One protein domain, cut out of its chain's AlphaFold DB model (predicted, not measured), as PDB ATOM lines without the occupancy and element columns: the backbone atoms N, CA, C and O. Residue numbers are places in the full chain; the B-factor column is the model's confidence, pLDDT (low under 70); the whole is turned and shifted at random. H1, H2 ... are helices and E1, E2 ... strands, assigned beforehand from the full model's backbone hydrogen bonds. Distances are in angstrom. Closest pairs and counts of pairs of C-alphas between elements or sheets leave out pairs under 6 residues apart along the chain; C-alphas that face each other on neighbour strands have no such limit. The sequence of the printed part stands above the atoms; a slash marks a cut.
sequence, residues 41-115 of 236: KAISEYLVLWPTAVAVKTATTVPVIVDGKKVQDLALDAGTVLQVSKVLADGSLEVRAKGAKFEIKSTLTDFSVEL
ATOM      1  N   LYS A  41     -11.742  24.810   1.872       79.62
ATOM      2  CA  LYS A  41     -10.860  24.944   0.715       79.62
ATOM      3  C   LYS A  41     -11.656  25.280  -0.541       79.62
ATOM      4  O   LYS A  41     -11.367  26.302  -1.161       79.62
ATOM      5  N   ALA A  42     -12.691  24.498  -0.851       78.19
ATOM      6  CA  ALA A  42     -13.590  24.795  -1.964       78.19
ATOM      7  C   ALA A  42     -14.243  26.172  -1.783       78.19
ATOM      8  O   ALA A  42     -14.209  27.010  -2.679       78.19
ATOM      9  N   ILE A  43     -14.751  26.465  -0.585       79.31
ATOM     10  CA  ILE A  43     -15.392  27.753  -0.305       79.31
ATOM     11  C   ILE A  43     -14.415  28.911  -0.510       79.31
ATOM     12  O   ILE A  43     -14.787  29.900  -1.127       79.31
ATOM     13  N   SER A  44     -13.165  28.794  -0.053       78.31
ATOM     14  CA  SER A  44     -12.142  29.832  -0.226       78.31
ATOM     15  C   SER A  44     -11.755  30.087  -1.688       78.31
ATOM     16  O   SER A  44     -11.351  31.198  -2.022       78.31
ATOM     17  N   GLU A  45     -11.900  29.092  -2.564       79.31
ATOM     18  CA  GLU A  45     -11.631  29.221  -3.999       79.31
ATOM     19  C   GLU A  45     -12.789  29.924  -4.725       79.31
ATOM     20  O   GLU A  45     -12.579  30.768  -5.599       79.31
ATOM     21  N   TYR A  46     -14.025  29.646  -4.304       77.12
ATOM     22  CA  TYR A  46     -15.227  30.216  -4.900       77.12
ATOM     23  C   TYR A  46     -15.710  31.456  -4.142       77.12
ATOM     24  O   TYR A  46     -16.620  31.392  -3.316       77.12
ATOM     25  N   LEU A  47     -15.175  32.622  -4.516       79.31
ATOM     26  CA  LEU A  47     -15.602  33.938  -4.003       79.31
ATOM     27  C   LEU A  47     -17.119  34.168  -4.074       79.31
ATOM     28  O   LEU A  47     -17.684  34.861  -3.236       79.31
ATOM     29  N   VAL A  48     -17.792  33.580  -5.067       81.56
ATOM     30  CA  VAL A  48     -19.251  33.679  -5.222       81.56
ATOM     31  C   VAL A  48     -20.008  33.071  -4.033       81.56
ATOM     32  O   VAL A  48     -21.106  33.519  -3.717       81.56
ATOM     33  N   LEU A  49     -19.410  32.092  -3.346       79.94
ATOM     34  CA  LEU A  49     -19.976  31.426  -2.172       79.94
ATOM     35  C   LEU A  49     -19.737  32.198  -0.876       79.94
ATOM     36  O   LEU A  49     -20.270  31.810   0.164       79.94
ATOM     37  N   TRP A  50     -18.939  33.269  -0.909       84.06
ATOM     38  CA  TRP A  50     -18.613  34.009   0.300       84.06
ATOM     39  C   TRP A  50     -19.822  34.833   0.746       84.06
ATOM     40  O   TRP A  50     -20.290  35.707   0.008       84.06
ATOM     41  N   PRO A  51     -20.344  34.593   1.960       83.06
ATOM     42  CA  PRO A  51     -21.367  35.458   2.510       83.06
ATOM     43  C   PRO A  51     -20.792  36.855   2.714       83.06
ATOM     44  O   PRO A  51     -19.707  37.028   3.247       83.06
ATOM     45  N   THR A  52     -21.533  37.878   2.299       84.31
ATOM     46  CA  THR A  52     -21.123  39.285   2.440       84.31
ATOM     47  C   THR A  52     -21.018  39.726   3.899       84.31
ATOM     48  O   THR A  52     -20.324  40.692   4.213       84.31
ATOM     49  N   ALA A  53     -21.735  39.041   4.787       84.75
ATOM     50  CA  ALA A  53     -21.772  39.328   6.203       84.75
ATOM     51  C   ALA A  53     -22.040  38.053   7.011       84.75
ATOM     52  O   ALA A  53     -22.663  37.124   6.507       84.75
ATOM     53  N   VAL A  54     -21.565  38.019   8.253       85.50
ATOM     54  CA  VAL A  54     -21.830  36.949   9.223       85.50
ATOM     55  C   VAL A  54     -22.091  37.542  10.595       85.50
ATOM     56  O   VAL A  54     -21.505  38.562  10.947       85.50
ATOM     57  N   ALA A  55     -22.958  36.906  11.373       85.00
ATOM     58  CA  ALA A  55     -23.183  37.290  12.759       85.00
ATOM     59  C   ALA A  55     -22.234  36.531  13.695       85.00
ATOM     60  O   ALA A  55     -21.845  35.391  13.430       85.00
ATOM     61  N   VAL A  56     -21.843  37.176  14.792       84.94
ATOM     62  CA  VAL A  56     -21.093  36.540  15.879       84.94
ATOM     63  C   VAL A  56     -22.055  35.735  16.737       84.94
ATOM     64  O   VAL A  56     -22.978  36.302  17.309       84.94
ATOM     65  N   LYS A  57     -21.831  34.431  16.879       83.12
ATOM     66  CA  LYS A  57     -22.725  33.580  17.674       83.12
ATOM     67  C   LYS A  57     -22.431  33.684  19.167       83.12
ATOM     68  O   LYS A  57     -23.334  33.636  19.996       83.12
ATOM     69  N   THR A  58     -21.154  33.866  19.497       73.38
ATOM     70  CA  THR A  58     -20.657  33.959  20.871       73.38
ATOM     71  C   THR A  58     -19.836  35.226  21.018       73.38
ATOM     72  O   THR A  58     -18.862  35.391  20.285       73.38
ATOM     73  N   ALA A  59     -20.200  36.089  21.972       77.12
ATOM     74  CA  ALA A  59     -19.444  37.304  22.258       77.12
ATOM     75  C   ALA A  59     -17.961  36.958  22.459       77.12
ATOM     76  O   ALA A  59     -17.607  36.106  23.278       77.12
ATOM     77  N   THR A  60     -17.099  37.564  21.653       72.19
ATOM     78  CA  THR A  60     -15.680  37.227  21.610       72.19
ATOM     79  C   THR A  60     -14.856  38.481  21.392       72.19
ATOM     80  O   THR A  60     -15.288  39.439  20.753       72.19
ATOM     81  N   THR A  61     -13.666  38.485  21.972       72.94
ATOM     82  CA  THR A  61     -12.742  39.607  21.904       72.94
ATOM     83  C   THR A  61     -11.689  39.231  20.872       72.94
ATOM     84  O   THR A  61     -10.966  38.243  21.041       72.94
ATOM     85  N   VAL A  62     -11.697  39.938  19.738       68.44
ATOM     86  CA  VAL A  62     -10.814  39.617  18.616       68.44
ATOM     87  C   VAL A  62      -9.778  40.713  18.453       68.44
ATOM     88  O   VAL A  62     -10.122  41.889  18.299       68.44
ATOM     89  N   PRO A  63      -8.494  40.345  18.417       71.56
ATOM     90  CA  PRO A  63      -7.460  41.326  18.209       71.56
ATOM     91  C   PRO A  63      -7.430  41.833  16.771       71.56
ATOM     92  O   PRO A  63      -7.172  41.093  15.822       71.56
ATOM     93  N   VAL A  64      -7.616  43.138  16.631       69.56
ATOM     94  CA  VAL A  64      -7.422  43.876  15.392       69.56
ATOM     95  C   VAL A  64      -5.936  44.128  15.198       69.56
ATOM     96  O   VAL A  64      -5.288  44.811  15.998       69.56
ATOM     97  N   ILE A  65      -5.398  43.592  14.107       67.06
ATOM     98  CA  ILE A  65      -4.004  43.770  13.713       67.06
ATOM     99  C   ILE A  65      -3.968  44.708  12.507       67.06
ATOM    100  O   ILE A  65      -4.511  44.391  11.453       67.06
ATOM    101  N   VAL A  66      -3.322  45.861  12.663       61.38
ATOM    102  CA  VAL A  66      -3.053  46.814  11.574       61.38
ATOM    103  C   VAL A  66      -1.533  46.930  11.473       61.38
ATOM    104  O   VAL A  66      -0.860  47.073  12.494       61.38
ATOM    105  N   ASP A  67      -0.978  46.761  10.272       56.88
ATOM    106  CA  ASP A  67       0.477  46.798  10.028       56.88
ATOM    107  C   ASP A  67       1.297  45.785  10.859       56.88
ATOM    108  O   ASP A  67       2.405  46.063  11.319       56.88
ATOM    109  N   GLY A  68       0.745  44.591  11.107       64.75
ATOM    110  CA  GLY A  68       1.429  43.535  11.869       64.75
ATOM    111  C   GLY A  68       1.528  43.795  13.379       64.75
ATOM    112  O   GLY A  68       2.081  42.972  14.108       64.75
ATOM    113  N   LYS A  69       0.951  44.897  13.878       59.81
ATOM    114  CA  LYS A  69       0.787  45.177  15.308       59.81
ATOM    115  C   LYS A  69      -0.669  45.010  15.715       59.81
ATOM    116  O   LYS A  69      -1.566  45.535  15.065       59.81
ATOM    117  N   LYS A  70      -0.904  44.307  16.827       71.38
ATOM    118  CA  LYS A  70      -2.188  44.359  17.540       71.38
ATOM    119  C   LYS A  70      -2.435  45.809  17.951       71.38
ATOM    120  O   LYS A  70      -1.777  46.299  18.863       71.38
ATOM    121  N   VAL A  71      -3.325  46.490  17.238       68.44
ATOM    122  CA  VAL A  71      -3.641  47.903  17.481       68.44
ATOM    123  C   VAL A  71      -4.728  48.030  18.531       68.44
ATOM    124  O   VAL A  71      -4.672  48.924  19.367       68.44
ATOM    125  N   GLN A  72      -5.709  47.132  18.503       74.19
ATOM    126  CA  GLN A  72      -6.870  47.216  19.373       74.19
ATOM    127  C   GLN A  72      -7.457  45.826  19.566       74.19
ATOM    128  O   GLN A  72      -7.559  45.056  18.618       74.19
ATOM    129  N   ASP A  73      -7.880  45.513  20.780       75.62
ATOM    130  CA  ASP A  73      -8.778  44.387  20.983       75.62
ATOM    131  C   ASP A  73     -10.214  44.850  20.725       75.62
ATOM    132  O   ASP A  73     -10.682  45.807  21.355       75.62
ATOM    133  N   LEU A  74     -10.866  44.268  19.718       76.75
ATOM    134  CA  LEU A  74     -12.234  44.606  19.360       76.75
ATOM    135  C   LEU A  74     -13.171  43.592  20.008       76.75
ATOM    136  O   LEU A  74     -13.260  42.442  19.580       76.75
ATOM    137  N   ALA A  75     -13.894  44.055  21.024       78.44
ATOM    138  CA  ALA A  75     -14.999  43.309  21.601       78.44
ATOM    139  C   ALA A  75     -16.131  43.213  20.572       78.44
ATOM    140  O   ALA A  75     -16.683  44.231  20.139       78.44
ATOM    141  N   LEU A  76     -16.454  41.989  20.168       79.50
ATOM    142  CA  LEU A  76     -17.583  41.688  19.307       79.50
ATOM    143  C   LEU A  76     -18.679  41.076  20.162       79.50
ATOM    144  O   LEU A  76     -18.483  40.032  20.784       79.50
ATOM    145  N   ASP A  77     -19.828  41.736  20.180       80.75
ATOM    146  CA  ASP A  77     -20.996  41.236  20.890       80.75
ATOM    147  C   ASP A  77     -21.695  40.140  20.076       80.75
ATOM    148  O   ASP A  77     -21.562  40.089  18.844       80.75
ATOM    149  N   ALA A  78     -22.453  39.276  20.745       81.94
ATOM    150  CA  ALA A  78     -23.244  38.267  20.059       81.94
ATOM    151  C   ALA A  78     -24.315  38.952  19.187       81.94
ATOM    152  O   ALA A  78     -24.964  39.912  19.586       81.94
ATOM    153  N   GLY A  79     -24.476  38.490  17.953       80.56
ATOM    154  CA  GLY A  79     -25.317  39.124  16.940       80.56
ATOM    155  C   GLY A  79     -24.645  40.274  16.183       80.56
ATOM    156  O   GLY A  79     -25.248  40.805  15.250       80.56
ATOM    157  N   THR A  80     -23.399  40.648  16.508       84.56
ATOM    158  CA  THR A  80     -22.679  41.673  15.734       84.56
ATOM    159  C   THR A  80     -22.436  41.180  14.313       84.56
ATOM    160  O   THR A  80     -21.850  40.119  14.107       84.56
ATOM    161  N   VAL A  81     -22.853  41.977  13.328       85.88
ATOM    162  CA  VAL A  81     -22.669  41.677  11.907       85.88
ATOM    163  C   VAL A  81     -21.263  42.088  11.463       85.88
ATOM    164  O   VAL A  81     -20.895  43.263  11.519       85.88
ATOM    165  N   LEU A  82     -20.479  41.119  10.998       87.19
ATOM    166  CA  LEU A  82     -19.116  41.283  10.504       87.19
ATOM    167  C   LEU A  82     -19.099  41.080   8.992       87.19
ATOM    168  O   LEU A  82     -19.663  40.109   8.495       87.19
ATOM    169  N   GLN A  83     -18.434  41.958   8.246       88.69
ATOM    170  CA  GLN A  83     -18.316  41.792   6.798       88.69
ATOM    171  C   GLN A  83     -17.218  40.793   6.463       88.69
ATOM    172  O   GLN A  83     -16.055  41.054   6.758       88.69
ATOM    173  N   VAL A  84     -17.540  39.680   5.812       87.81
ATOM    174  CA  VAL A  84     -16.505  38.722   5.406       87.81
ATOM    175  C   VAL A  84     -15.719  39.311   4.243       87.81
ATOM    176  O   VAL A  84     -16.269  39.626   3.192       87.81
ATOM    177  N   SER A  85     -14.421  39.492   4.455       85.25
ATOM    178  CA  SER A  85     -13.480  39.935   3.426       85.25
ATOM    179  C   SER A  85     -12.746  38.761   2.797       85.25
ATOM    180  O   SER A  85     -12.441  38.827   1.610       85.25
ATOM    181  N   LYS A  86     -12.430  37.717   3.575       84.69
ATOM    182  CA  LYS A  86     -11.805  36.496   3.069       84.69
ATOM    183  C   LYS A  86     -12.088  35.281   3.939       84.69
ATOM    184  O   LYS A  86     -12.097  35.369   5.157       84.69
ATOM    185  N   VAL A  87     -12.307  34.141   3.296       83.88
ATOM    186  CA  VAL A  87     -12.427  32.836   3.954       83.88
ATOM    187  C   VAL A  87     -11.113  32.092   3.743       83.88
ATOM    188  O   VAL A  87     -10.643  31.981   2.611       83.88
ATOM    189  N   LEU A  88     -10.499  31.612   4.818       84.12
ATOM    190  CA  LEU A  88      -9.322  30.756   4.756       84.12
ATOM    191  C   LEU A  88      -9.745  29.287   4.723       84.12
ATOM    192  O   LEU A  88     -10.697  28.883   5.387       84.12
ATOM    193  N   ALA A  89      -8.963  28.474   4.013       79.06
ATOM    194  CA  ALA A  89      -9.146  27.023   3.945       79.06
ATOM    195  C   ALA A  89      -8.963  26.309   5.303       79.06
ATOM    196  O   ALA A  89      -9.370  25.163   5.443       79.06
ATOM    197  N   ASP A  90      -8.374  26.988   6.292       76.12
ATOM    198  CA  ASP A  90      -8.213  26.515   7.677       76.12
ATOM    199  C   ASP A  90      -9.513  26.628   8.508       76.12
ATOM    200  O   ASP A  90      -9.584  26.169   9.643       76.12
ATOM    201  N   GLY A  91     -10.562  27.255   7.958       74.12
ATOM    202  CA  GLY A  91     -11.811  27.532   8.678       74.12
ATOM    203  C   GLY A  91     -11.827  28.873   9.418       74.12
ATOM    204  O   GLY A  91     -12.784  29.176  10.139       74.12
ATOM    205  N   SER A  92     -10.796  29.694   9.224       85.62
ATOM    206  CA  SER A  92     -10.724  31.078   9.701       85.62
ATOM    207  C   SER A  92     -11.342  32.052   8.696       85.62
ATOM    208  O   SER A  92     -11.267  31.865   7.484       85.62
ATOM    209  N   LEU A  93     -11.966  33.105   9.204       86.00
ATOM    210  CA  LEU A  93     -12.627  34.148   8.434       86.00
ATOM    211  C   LEU A  93     -11.935  35.473   8.719       86.00
ATOM    212  O   LEU A  93     -11.965  35.986   9.833       86.00
ATOM    213  N   GLU A  94     -11.347  36.060   7.691       86.12
ATOM    214  CA  GLU A  94     -10.967  37.458   7.701       86.12
ATOM    215  C   GLU A  94     -12.219  38.301   7.501       86.12
ATOM    216  O   GLU A  94     -12.771  38.409   6.402       86.12
ATOM    217  N   VAL A  95     -12.660  38.926   8.578       86.56
ATOM    218  CA  VAL A  95     -13.833  39.783   8.604       86.56
ATOM    219  C   VAL A  95     -13.424  41.223   8.893       86.56
ATOM    220  O   VAL A  95     -12.370  41.511   9.462       86.56
ATOM    221  N   ARG A  96     -14.269  42.157   8.477       82.06
ATOM    222  CA  ARG A  96     -14.127  43.577   8.739       82.06
ATOM    223  C   ARG A  96     -15.297  44.033   9.592       82.06
ATOM    224  O   ARG A  96     -16.452  43.890   9.192       82.06
ATOM    225  N   ALA A  97     -15.004  44.632  10.737       80.50
ATOM    226  CA  ALA A  97     -16.005  45.319  11.539       80.50
ATOM    227  C   ALA A  97     -15.450  46.642  12.052       80.50
ATOM    228  O   ALA A  97     -14.251  46.793  12.282       80.50
ATOM    229  N   LYS A  98     -16.341  47.630  12.189       70.12
ATOM    230  CA  LYS A  98     -16.010  48.948  12.752       70.12
ATOM    231  C   LYS A  98     -14.811  49.633  12.061       70.12
ATOM    232  O   LYS A  98     -14.036  50.340  12.692       70.12
ATOM    233  N   GLY A  99     -14.655  49.397  10.754       70.06
ATOM    234  CA  GLY A  99     -13.579  49.949   9.921       70.06
ATOM    235  C   GLY A  99     -12.288  49.123   9.879       70.06
ATOM    236  O   GLY A  99     -11.490  49.336   8.962       70.06
ATOM    237  N   ALA A 100     -12.117  48.140  10.764       78.19
ATOM    238  CA  ALA A 100     -10.892  47.360  10.900       78.19
ATOM    239  C   ALA A 100     -11.058  45.895  10.470       78.19
ATOM    240  O   ALA A 100     -12.145  45.332  10.584       78.19
ATOM    241  N   LYS A 101      -9.980  45.293   9.953       83.19
ATOM    242  CA  LYS A 101      -9.934  43.903   9.481       83.19
ATOM    243  C   LYS A 101      -9.273  43.017  10.539       83.19
ATOM    244  O   LYS A 101      -8.248  43.397  11.099       83.19
ATOM    245  N   PHE A 102      -9.862  41.862  10.815       84.31
ATOM    246  CA  PHE A 102      -9.364  40.896  11.788       84.31
ATOM    247  C   PHE A 102      -9.784  39.476  11.411       84.31
ATOM    248  O   PHE A 102     -10.671  39.274  10.582       84.31
ATOM    249  N   GLU A 103      -9.138  38.490  12.017       86.69
ATOM    250  CA  GLU A 103      -9.403  37.076  11.771       86.69
ATOM    251  C   GLU A 103     -10.226  36.482  12.919       86.69
ATOM    252  O   GLU A 103      -9.855  36.599  14.084       86.69
ATOM    253  N   ILE A 104     -11.346  35.842  12.590       84.75
ATOM    254  CA  ILE A 104     -12.211  35.128  13.531       84.75
ATOM    255  C   ILE A 104     -12.457  33.711  13.022       84.75
ATOM    256  O   ILE A 104     -12.628  33.492  11.827       84.75
ATOM    257  N   LYS A 105     -12.506  32.719  13.912       84.38
ATOM    258  CA  LYS A 105     -12.877  31.360  13.502       84.38
ATOM    259  C   LYS A 105     -14.344  31.287  13.095       84.38
ATOM    260  O   LYS A 105     -15.211  31.788  13.811       84.38
ATOM    261  N   SER A 106     -14.623  30.579  12.001       81.62
ATOM    262  CA  SER A 106     -15.992  30.352  11.521       81.62
ATOM    263  C   SER A 106     -16.892  29.686  12.566       81.62
ATOM    264  O   SER A 106     -18.070  30.018  12.637       81.62
ATOM    265  N   THR A 107     -16.339  28.843  13.444       80.94
ATOM    266  CA  THR A 107     -17.062  28.168  14.538       80.94
ATOM    267  C   THR A 107     -17.669  29.120  15.573       80.94
ATOM    268  O   THR A 107     -18.630  28.759  16.253       80.94
ATOM    269  N   LEU A 108     -17.131  30.339  15.692       79.75
ATOM    270  CA  LEU A 108     -17.628  31.388  16.592       79.75
ATOM    271  C   LEU A 108     -18.693  32.276  15.934       79.75
ATOM    272  O   LEU A 108     -19.234  33.182  16.571       79.75
ATOM    273  N   THR A 109     -18.994  32.029  14.663       82.81
ATOM    274  CA  THR A 109     -19.892  32.842  13.841       82.81
ATOM    275  C   THR A 109     -20.986  31.986  13.216       82.81
ATOM    276  O   THR A 109     -20.870  30.766  13.118       82.81
ATOM    277  N   ASP A 110     -22.027  32.634  12.711       87.12
ATOM    278  CA  ASP A 110     -23.093  32.000  11.932       87.12
ATOM    279  C   ASP A 110     -22.719  31.833  10.447       87.12
ATOM    280  O   ASP A 110     -23.581  31.792   9.569       87.12
ATOM    281  N   PHE A 111     -21.422  31.717  10.141       84.88
ATOM    282  CA  PHE A 111     -20.917  31.578   8.774       84.88
ATOM    283  C   PHE A 111     -21.539  30.405   8.029       84.88
ATOM    284  O   PHE A 111     -21.958  30.569   6.889       84.88
ATOM    285  N   SER A 112     -21.665  29.245   8.670       82.44
ATOM    286  CA  SER A 112     -22.281  28.065   8.054       82.44
ATOM    287  C   SER A 112     -23.743  28.309   7.662       82.44
ATOM    288  O   SER A 112     -24.200  27.808   6.637       82.44
ATOM    289  N   VAL A 113     -24.467  29.107   8.454       84.94
ATOM    290  CA  VAL A 113     -25.877  29.448   8.218       84.94
ATOM    291  C   VAL A 113     -25.999  30.417   7.040       84.94
ATOM    292  O   VAL A 113     -26.765  30.173   6.107       84.94
ATOM    293  N   GLU A 114     -25.199  31.486   7.040       85.75
ATOM    294  CA  GLU A 114     -25.189  32.483   5.961       85.75
ATOM    295  C   GLU A 114     -24.641  31.910   4.645       85.75
ATOM    296  O   GLU A 114     -25.140  32.238   3.565       85.75
ATOM    297  N   LEU A 115     -23.662  31.005   4.715       81.31
ATOM    298  CA  LEU A 115     -23.155  30.276   3.557       81.31
ATOM    299  C   LEU A 115     -24.228  29.363   2.970       81.31
ATOM    300  O   LEU A 115     -24.449  29.400   1.763       81.31
TER     301      LEU A 115
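Overview. This is residues 41 to 115 of the 236 residues of an uncharacterized protein of Opitutae bacterium (UniProt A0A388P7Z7). A small, strongly twisted sheet of three strands, E3 E4 E5, is partly face to face with a long two-stranded hairpin, E1 and E2, whose strands cross those of the sheet. The short helices H1 and H2 lie away from the hairpin, and a long stretch leads from H1 to E1. The printed part has 75 residues in the order H1 E1 E2 E3 E4 E5 H2; the sheet is antiparallel, order E3 - E4 - E5, and the class is mixed, helices and strands. It is compact, radius of gyration of the C-alphas 11.6 A, spanning 32 by 26 by 19 A.

Along the chain. E3 is residues 81 to 87, 15.7 A; E4 is 92 to 97, 15.3 A; E5 is 100 to 105, 16.3 A. E1 is 60 to 66, 18.8 A, and E2 is 69 to 76, 19.1 A. H1 is 41 to 45, from C-alpha 41 at (-10.860, 24.944, 0.715); H2 is 111 to 115, ending at C-alpha 115 (-23.155, 30.276, 3.557).

Arrangement. E3 E4 E5 form a meander, each strand the antiparallel neighbour of the one before; N 85 and O 94 are 2.8 A apart, N 95 and O 102 2.8 A. In the hairpin E1 and E2, N 64 and O 72 are 2.8 A apart. The two sheets form a sandwich, two sheets face to face, with strands at 86 degrees. E1 touches E5, closest C-alphas Val 64 and Phe 102, 5.1 A. H1 only grazes the sheet; H2 is only just not on it, with 4 pairs of C-alphas within 10 A. In both helices every O i to N i+4 pair is within hydrogen-bond range.

Size, cuts and confidence. The C-alphas farthest apart, of Ala 42 and Val 71, are 31.8 A apart. The printed part has no cut; the link H1 to E1 is long. Residues 62, 64 to 69 and 71 are under pLDDT 70.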